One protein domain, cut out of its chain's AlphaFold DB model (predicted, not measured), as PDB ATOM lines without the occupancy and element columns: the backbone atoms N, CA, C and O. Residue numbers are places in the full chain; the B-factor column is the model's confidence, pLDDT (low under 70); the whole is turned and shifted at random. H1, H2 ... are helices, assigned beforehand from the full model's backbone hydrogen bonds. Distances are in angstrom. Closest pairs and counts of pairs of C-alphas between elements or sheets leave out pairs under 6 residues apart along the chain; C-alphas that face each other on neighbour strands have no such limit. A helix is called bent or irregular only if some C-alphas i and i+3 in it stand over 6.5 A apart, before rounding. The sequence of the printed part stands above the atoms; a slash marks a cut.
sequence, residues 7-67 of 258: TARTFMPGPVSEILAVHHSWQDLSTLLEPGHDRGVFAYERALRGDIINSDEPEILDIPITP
ATOM      1  N   THR A   7       3.577 -64.347  33.072       51.28
ATOM      2  CA  THR A   7       3.053 -65.457  33.876       51.28
ATOM      3  C   THR A   7       2.803 -65.062  35.329       51.28
ATOM      4  O   THR A   7       1.812 -65.511  35.899       51.28
ATOM      5  N   ALA A   8       3.629 -64.198  35.924       55.25
ATOM      6  CA  ALA A   8       3.423 -63.706  37.287       55.25
ATOM      7  C   ALA A   8       2.225 -62.743  37.361       55.25
ATOM      8  O   ALA A   8       1.405 -62.862  38.269       55.25
ATOM      9  N   ARG A   9       2.053 -61.868  36.358       61.06
ATOM     10  CA  ARG A   9       0.927 -60.910  36.277       61.06
ATOM     11  C   ARG A   9      -0.437 -61.584  36.230       61.06
ATOM     12  O   ARG A   9      -1.426 -61.048  36.718       61.06
ATOM     13  N   THR A  10      -0.496 -62.772  35.637       59.66
ATOM     14  CA  THR A  10      -1.753 -63.502  35.449       59.66
ATOM     15  C   THR A  10      -2.407 -63.899  36.778       59.66
ATOM     16  O   THR A  10      -3.635 -63.974  36.828       59.66
ATOM     17  N   PHE A  11      -1.624 -64.090  37.842       66.81
ATOM     18  CA  PHE A  11      -2.107 -64.539  39.154       66.81
ATOM     19  C   PHE A  11      -2.149 -63.433  40.215       66.81
ATOM     20  O   PHE A  11      -2.465 -63.717  41.369       66.81
ATOM     21  N   MET A  12      -1.824 -62.187  39.859       73.94
ATOM     22  CA  MET A  12      -1.879 -61.080  40.813       73.94
ATOM     23  C   MET A  12      -3.327 -60.612  41.024       73.94
ATOM     24  O   MET A  12      -4.097 -60.574  40.060       73.94
ATOM     25  N   PRO A  13      -3.700 -60.228  42.261       76.50
ATOM     26  CA  PRO A  13      -5.054 -59.771  42.591       76.50
ATOM     27  C   PRO A  13      -5.403 -58.407  41.966       76.50
ATOM     28  O   PRO A  13      -6.541 -57.958  42.050       76.50
ATOM     29  N   GLY A  14      -4.436 -57.739  41.335       84.00
ATOM     30  CA  GLY A  14      -4.619 -56.478  40.633       84.00
ATOM     31  C   GLY A  14      -3.405 -56.117  39.775       84.00
ATOM     32  O   GLY A  14      -2.479 -56.927  39.636       84.00
ATOM     33  N   PRO A  15      -3.393 -54.910  39.190       88.62
ATOM     34  CA  PRO A  15      -2.287 -54.429  38.374       88.62
ATOM     35  C   PRO A  15      -0.980 -54.369  39.165       88.62
ATOM     36  O   PRO A  15      -0.944 -53.932  40.316       88.62
ATOM     37  N   VAL A  16       0.122 -54.759  38.521       88.12
ATOM     38  CA  VAL A  16       1.458 -54.735  39.138       88.12
ATOM     39  C   VAL A  16       1.821 -53.329  39.614       88.12
ATOM     40  O   VAL A  16       2.375 -53.177  40.698       88.12
ATOM     41  N   SER A  17       1.491 -52.306  38.823       89.62
ATOM     42  CA  SER A  17       1.745 -50.902  39.148       89.62
ATOM     43  C   SER A  17       1.053 -50.480  40.446       89.62
ATOM     44  O   SER A  17       1.695 -49.878  41.301       89.62
ATOM     45  N   GLU A  18      -0.214 -50.857  40.628       90.62
ATOM     46  CA  GLU A  18      -1.003 -50.544  41.822       90.62
ATOM     47  C   GLU A  18      -0.433 -51.249  43.061       90.62
ATOM     48  O   GLU A  18      -0.214 -50.614  44.090       90.62
ATOM     49  N   ILE A  19      -0.091 -52.537  42.935       88.81
ATOM     50  CA  ILE A  19       0.487 -53.343  44.023       88.81
ATOM     51  C   ILE A  19       1.867 -52.817  44.437       88.81
ATOM     52  O   ILE A  19       2.140 -52.651  45.626       88.81
ATOM     53  N   LEU A  20       2.745 -52.512  43.475       89.06
ATOM     54  CA  LEU A  20       4.048 -51.914  43.772       89.06
ATOM     55  C   LEU A  20       3.886 -50.537  44.421       89.06
ATOM     56  O   LEU A  20       4.615 -50.216  45.360       89.06
ATOM     57  N   ALA A  21       2.916 -49.745  43.960       90.88
ATOM     58  CA  ALA A  21       2.667 -48.404  44.470       90.88
ATOM     59  C   ALA A  21       2.147 -48.392  45.912       90.88
ATOM     60  O   ALA A  21       2.264 -47.363  46.569       90.88
ATOM     61  N   VAL A  22       1.625 -49.502  46.444       88.56
ATOM     62  CA  VAL A  22       1.280 -49.605  47.874       88.56
ATOM     63  C   VAL A  22       2.528 -49.641  48.760       88.56
ATOM     64  O   VAL A  22       2.517 -49.086  49.858       88.56
ATOM     65  N   HIS A  23       3.610 -50.270  48.299       88.19
ATOM     66  CA  HIS A  23       4.784 -50.552  49.135       88.19
ATOM     67  C   HIS A  23       6.012 -49.705  48.809       88.19
ATOM     68  O   HIS A  23       6.968 -49.697  49.586       88.19
ATOM     69  N   HIS A  24       6.002 -49.004  47.677       92.88
ATOM     70  CA  HIS A  24       7.160 -48.279  47.184       92.88
ATOM     71  C   HIS A  24       6.795 -46.889  46.682       92.88
ATOM     72  O   HIS A  24       5.762 -46.703  46.035       92.88
ATOM     73  N   SER A  25       7.680 -45.928  46.940       95.44
ATOM     74  CA  SER A  25       7.643 -44.624  46.286       95.44
ATOM     75  C   SER A  25       8.262 -44.682  44.886       95.44
ATOM     76  O   SER A  25       8.989 -45.615  44.524       95.44
ATOM     77  N   TRP A  26       8.023 -43.638  44.098       96.00
ATOM     78  CA  TRP A  26       8.706 -43.392  42.836       96.00
ATOM     79  C   TRP A  26      10.224 -43.330  43.023       96.00
ATOM     80  O   TRP A  26      10.976 -43.909  42.239       96.00
ATOM     81  N   GLN A  27      10.694 -42.682  44.092       94.50
ATOM     82  CA  GLN A  27      12.122 -42.567  44.379       94.50
ATOM     83  C   GLN A  27      12.767 -43.937  44.644       94.50
ATOM     84  O   GLN A  27      13.899 -44.166  44.216       94.50
ATOM     85  N   ASP A  28      12.037 -44.855  45.285       92.12
ATOM     86  CA  ASP A  28      12.540 -46.193  45.612       92.12
ATOM     87  C   ASP A  28      12.736 -47.068  44.367       92.12
ATOM     88  O   ASP A  28      13.727 -47.793  44.268       92.12
ATOM     89  N   LEU A  29      11.792 -47.021  43.416       90.88
ATOM     90  CA  LEU A  29      11.762 -47.958  42.285       90.88
ATOM     91  C   LEU A  29      12.165 -47.365  40.940       90.88
ATOM     92  O   LEU A  29      12.562 -48.130  40.063       90.88
ATOM     93  N   SER A  30      12.123 -46.046  40.751       90.94
ATOM     94  CA  SER A  30      12.418 -45.434  39.449       90.94
ATOM     95  C   SER A  30      13.789 -45.853  38.917       90.94
ATOM     96  O   SER A  30      13.905 -46.246  37.769       90.94
ATOM     97  N   THR A  31      14.845 -45.890  39.724       90.38
ATOM     98  CA  THR A  31      16.175 -46.303  39.220       90.38
ATOM     99  C   THR A  31      16.292 -47.800  38.892       90.38
ATOM    100  O   THR A  31      17.256 -48.215  38.250       90.38
ATOM    101  N   LEU A  32      15.318 -48.611  39.320       90.75
ATOM    102  CA  LEU A  32      15.283 -50.066  39.151       90.75
ATOM    103  C   LEU A  32      14.343 -50.523  38.026       90.75
ATOM    104  O   LEU A  32      14.402 -51.689  37.627       90.75
ATOM    105  N   LEU A  33      13.464 -49.638  37.549       89.62
ATOM    106  CA  LEU A  33      12.519 -49.901  36.468       89.62
ATOM    107  C   LEU A  33      13.116 -49.476  35.125       89.62
ATOM    108  O   LEU A  33      13.506 -48.320  34.942       89.62
ATOM    109  N   GLU A  34      13.152 -50.412  34.178       90.75
ATOM    110  CA  GLU A  34      13.580 -50.139  32.807       90.75
ATOM    111  C   GLU A  34      12.624 -49.141  32.126       90.75
ATOM    112  O   GLU A  34      11.423 -49.160  32.407       90.75
ATOM    113  N   PRO A  35      13.122 -48.265  31.234       89.69
ATOM    114  CA  PRO A  35      12.261 -47.395  30.441       89.69
ATOM    115  C   PRO A  35      11.227 -48.202  29.648       89.69
ATOM    116  O   PRO A  35      11.573 -49.187  28.995       89.69
ATOM    117  N   GLY A  36       9.966 -47.773  29.674       89.06
ATOM    118  CA  GLY A  36       8.885 -48.445  28.957       89.06
ATOM    119  C   GLY A  36       7.530 -48.294  29.638       89.06
ATOM    120  O   GLY A  36       7.372 -47.531  30.590       89.06
ATOM    121  N   HIS A  37       6.552 -49.051  29.142       89.44
ATOM    122  CA  HIS A  37       5.152 -48.928  29.549       89.44
ATOM    123  C   HIS A  37       4.944 -49.141  31.058       89.44
ATOM    124  O   HIS A  37       4.340 -48.300  31.713       89.44
ATOM    125  N   ASP A  38       5.498 -50.206  31.647       89.56
ATOM    126  CA  ASP A  38       5.278 -50.512  33.072       89.56
ATOM    127  C   ASP A  38       5.819 -49.435  34.012       89.56
ATOM    128  O   ASP A  38       5.193 -49.106  35.020       89.56
ATOM    129  N   ARG A  39       6.987 -48.878  33.670       92.75
ATOM    130  CA  ARG A  39       7.580 -47.754  34.390       92.75
ATOM    131  C   ARG A  39       6.667 -46.536  34.315       92.75
ATOM    132  O   ARG A  39       6.413 -45.926  35.349       92.75
ATOM    133  N   GLY A  40       6.157 -46.238  33.122       93.81
ATOM    134  CA  GLY A  40       5.202 -45.161  32.901       93.81
ATOM    135  C   GLY A  40       3.949 -45.333  33.757       93.81
ATOM    136  O   GLY A  40       3.646 -44.462  34.563       93.81
ATOM    137  N   VAL A  41       3.268 -46.484  33.688       94.00
ATOM    138  CA  VAL A  41       2.052 -46.733  34.491       94.00
ATOM    139  C   VAL A  41       2.351 -46.628  35.991       94.00
ATOM    140  O   VAL A  41       1.560 -46.053  36.737       94.00
ATOM    141  N   PHE A  42       3.501 -47.129  36.450       94.69
ATOM    142  CA  PHE A  42       3.923 -46.955  37.841       94.69
ATOM    143  C   PHE A  42       4.149 -45.477  38.207       94.69
ATOM    144  O   PHE A  42       3.773 -45.068  39.304       94.69
ATOM    145  N   ALA A  43       4.699 -44.666  37.298       96.50
ATOM    146  CA  ALA A  43       4.839 -43.224  37.486       96.50
ATOM    147  C   ALA A  43       3.471 -42.542  37.663       96.50
ATOM    148  O   ALA A  43       3.296 -41.804  38.630       96.50
ATOM    149  N   TYR A  44       2.484 -42.853  36.811       96.75
ATOM    150  CA  TYR A  44       1.105 -42.359  36.963       96.75
ATOM    151  C   TYR A  44       0.487 -42.782  38.303       96.75
ATOM    152  O   TYR A  44      -0.048 -41.946  39.026       96.75
ATOM    153  N   GLU A  45       0.597 -44.060  38.685       95.38
ATOM    154  CA  GLU A  45       0.080 -44.553  39.972       95.38
ATOM    155  C   GLU A  45       0.728 -43.831  41.169       95.38
ATOM    156  O   GLU A  45       0.060 -43.521  42.161       95.38
ATOM    157  N   ARG A  46       2.028 -43.533  41.104       96.00
ATOM    158  CA  ARG A  46       2.718 -42.797  42.170       96.00
ATOM    159  C   ARG A  46       2.390 -41.307  42.176       96.00
ATOM    160  O   ARG A  46       2.199 -40.767  43.264       96.00
ATOM    161  N   ALA A  47       2.240 -40.675  41.013       96.56
ATOM    162  CA  ALA A  47       1.781 -39.290  40.902       96.56
ATOM    163  C   ALA A  47       0.388 -39.108  41.520       96.56
ATOM    164  O   ALA A  47       0.167 -38.194  42.311       96.56
ATOM    165  N   LEU A  48      -0.522 -40.046  41.240       95.56
ATOM    166  CA  LEU A  48      -1.851 -40.116  41.850       95.56
ATOM    167  C   LEU A  48      -1.780 -40.198  43.386       95.56
ATOM    168  O   LEU A  48      -2.561 -39.563  44.094       95.56
ATOM    169  N   ARG A  49      -0.779 -40.907  43.921       93.94
ATOM    170  CA  ARG A  49      -0.503 -41.017  45.368       93.94
ATOM    171  C   ARG A  49       0.343 -39.871  45.939       93.94
ATOM    172  O   ARG A  49       0.727 -39.937  47.106       93.94
ATOM    173  N   GLY A  50       0.607 -38.827  45.153       94.75
ATOM    174  CA  GLY A  50       1.259 -37.594  45.596       94.75
ATOM    175  C   GLY A  50       2.779 -37.552  45.440       94.75
ATOM    176  O   GLY A  50       3.404 -36.616  45.941       94.75
ATOM    177  N   ASP A  51       3.393 -38.522  44.759       96.75
ATOM    178  CA  ASP A  51       4.819 -38.432  44.449       96.75
ATOM    179  C   ASP A  51       5.087 -37.397  43.356       96.75
ATOM    180  O   ASP A  51       4.316 -37.226  42.413       96.75
ATOM    181  N   ILE A  52       6.246 -36.750  43.450       95.31
ATOM    182  CA  ILE A  52       6.752 -35.880  42.392       95.31
ATOM    183  C   ILE A  52       7.450 -36.759  41.358       95.31
ATOM    184  O   ILE A  52       8.463 -37.400  41.657       95.31
ATOM    185  N   ILE A  53       6.915 -36.768  40.140       96.31
ATOM    186  CA  ILE A  53       7.517 -37.453  38.998       96.31
ATOM    187  C   ILE A  53       8.395 -36.469  38.225       96.31
ATOM    188  O   ILE A  53       8.102 -35.275  38.147       96.31
ATOM    189  N   ASN A  54       9.502 -36.966  37.676       89.81
ATOM    190  CA  ASN A  54      10.395 -36.139  36.877       89.81
ATOM    191  C   ASN A  54       9.698 -35.707  35.581       89.81
ATOM    192  O   ASN A  54       9.015 -36.506  34.945       89.81
ATOM    193  N   SER A  55       9.911 -34.461  35.159       86.62
ATOM    194  CA  SER A  55       9.267 -33.890  33.967       86.62
ATOM    195  C   SER A  55       9.743 -34.488  32.640       86.62
ATOM    196  O   SER A  55       9.192 -34.161  31.598       86.62
ATOM    197  N   ASP A  56      10.814 -35.283  32.650       89.44
ATOM    198  CA  ASP A  56      11.330 -36.010  31.489       89.44
ATOM    199  C   ASP A  56      10.770 -37.438  31.378       89.44
ATOM    200  O   ASP A  56      11.103 -38.150  30.429       89.44
ATOM    201  N   GLU A  57       9.927 -37.867  32.325       93.50
ATOM    202  CA  GLU A  57       9.254 -39.158  32.246       93.50
ATOM    203  C   GLU A  57       8.220 -39.147  31.099       93.50
ATOM    204  O   GLU A  57       7.404 -38.227  31.030       93.50
ATOM    205  N   PRO A  58       8.230 -40.139  30.188       89.62
ATOM    206  CA  PRO A  58       7.312 -40.155  29.052       89.62
ATOM    207  C   PRO A  58       5.839 -40.303  29.459       89.62
ATOM    208  O   PRO A  58       5.476 -41.204  30.220       89.62
ATOM    209  N   GLU A  59       4.977 -39.485  28.861       91.62
ATOM    210  CA  GLU A  59       3.522 -39.550  29.026       91.62
ATOM    211  C   GLU A  59       2.929 -40.666  28.156       91.62
ATOM    212  O   GLU A  59       2.504 -40.457  27.027       91.62
ATOM    213  N   ILE A  60       2.949 -41.897  28.662       93.81
ATOM    214  CA  ILE A  60       2.506 -43.083  27.906       93.81
ATOM    215  C   ILE A  60       0.981 -43.277  27.843       93.81
ATOM    216  O   ILE A  60       0.526 -44.192  27.158       93.81
ATOM    217  N   LEU A  61       0.214 -42.516  28.631       94.19
ATOM    218  CA  LEU A  61      -1.251 -42.596  28.684       94.19
ATOM    219  C   LEU A  61      -1.919 -41.408  27.980       94.19
ATOM    220  O   LEU A  61      -3.116 -41.205  28.161       94.19
ATOM    221  N   ASP A  62      -1.142 -40.629  27.218       94.25
ATOM    222  CA  ASP A  62      -1.608 -39.470  26.451       94.25
ATOM    223  C   ASP A  62      -2.394 -38.447  27.299       94.25
ATOM    224  O   ASP A  62      -3.267 -37.747  26.804       94.25
ATOM    225  N   ILE A  63      -2.080 -38.370  28.597       96.31
ATOM    226  CA  ILE A  63      -2.597 -37.394  29.564       96.31
ATOM    227  C   ILE A  63      -1.475 -36.992  30.532       96.31
ATOM    228  O   ILE A  63      -0.545 -37.787  30.735       96.31
ATOM    229  N   PRO A  64      -1.563 -35.833  31.215       96.56
ATOM    230  CA  PRO A  64      -0.537 -35.423  32.169       96.56
ATOM    231  C   PRO A  64      -0.313 -36.465  33.265       96.56
ATOM    232  O   PRO A  64      -1.275 -36.954  33.868       96.56
ATOM    233  N   ILE A  65       0.952 -36.781  33.568       97.00
ATOM    234  CA  ILE A  65       1.304 -37.720  34.653       97.00
ATOM    235  C   ILE A  65       0.760 -37.237  35.998       97.00
ATOM    236  O   ILE A  65       0.154 -38.005  36.746       97.00
ATOM    237  N   THR A  66       0.951 -35.953  36.292       96.12
ATOM    238  CA  THR A  66       0.475 -35.332  37.527       96.12
ATOM    239  C   THR A  66      -1.028 -35.051  37.436       96.12
ATOM    240  O   THR A  66      -1.461 -34.427  36.460       96.12
ATOM    241  N   PRO A  67      -1.825 -35.446  38.450       96.56
ATOM    242  CA  PRO A  67      -3.227 -35.055  38.539       96.56
ATOM    243  C   PRO A  67      -3.385 -33.533  38.514       96.56
ATOM    244  O   PRO A  67      -2.656 -32.802  39.189       96.56
TER     245      PRO A  67
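AT A GLANCE: This is residues 7 to 67 of the 258 residues of the protein "Unannotated protein" of freshwater metagenome (UniProt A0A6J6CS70). After a tail that sticks out, residues 9 to 14, H1 and then H2 pack on different sides of H3, the longest helix, and residues 49 to 67 loop over the side of H3 away from H1. The 61 printed residues are all helix in class, with no named strand and under half, 27, in named elements. The whole is compact, radius of gyration of the C-alphas 11.2 A, and only just elongated, 33 by 22 by 21 A.

HOW THE PARTS SIT: H1, residues 16 to 23, touches H3, residues 37 to 48, at Ser 17 and Phe 42, their closest C-alphas, 4.7 A, at a steep tilt of 43 degrees, the same way. H2, residues 26 to 32, is apart from H1 and irregular, C-alphas 28 and 31 being 7.4 A apart. H2 and H3 form a helical hairpin, a shallow tilt of 11 degrees, opposite ways; the closest C-alphas, of Trp 26 and Arg 46, are 6.1 A apart. Every O i to N i+4 pair is within hydrogen-bond range in H3, 3 of 4 in H1 and 1 of 3 in H2, where 2 of 4 O i to N i+3 pairs are.

IN THESE COORDINATES: H1 begins at C-alpha 16 (1.458, -54.735, 39.138). H3, 16.7 A long from first to last C-alpha, ends at C-alpha 48 (-1.851, -40.116, 41.850).

THE WHOLE: The C-alphas farthest apart, of Phe 11 and Ser 55, are 33.1 A apart. The printed part has no cut, and both links between helices are tight. Residues 7 to 11 have pLDDT under 70.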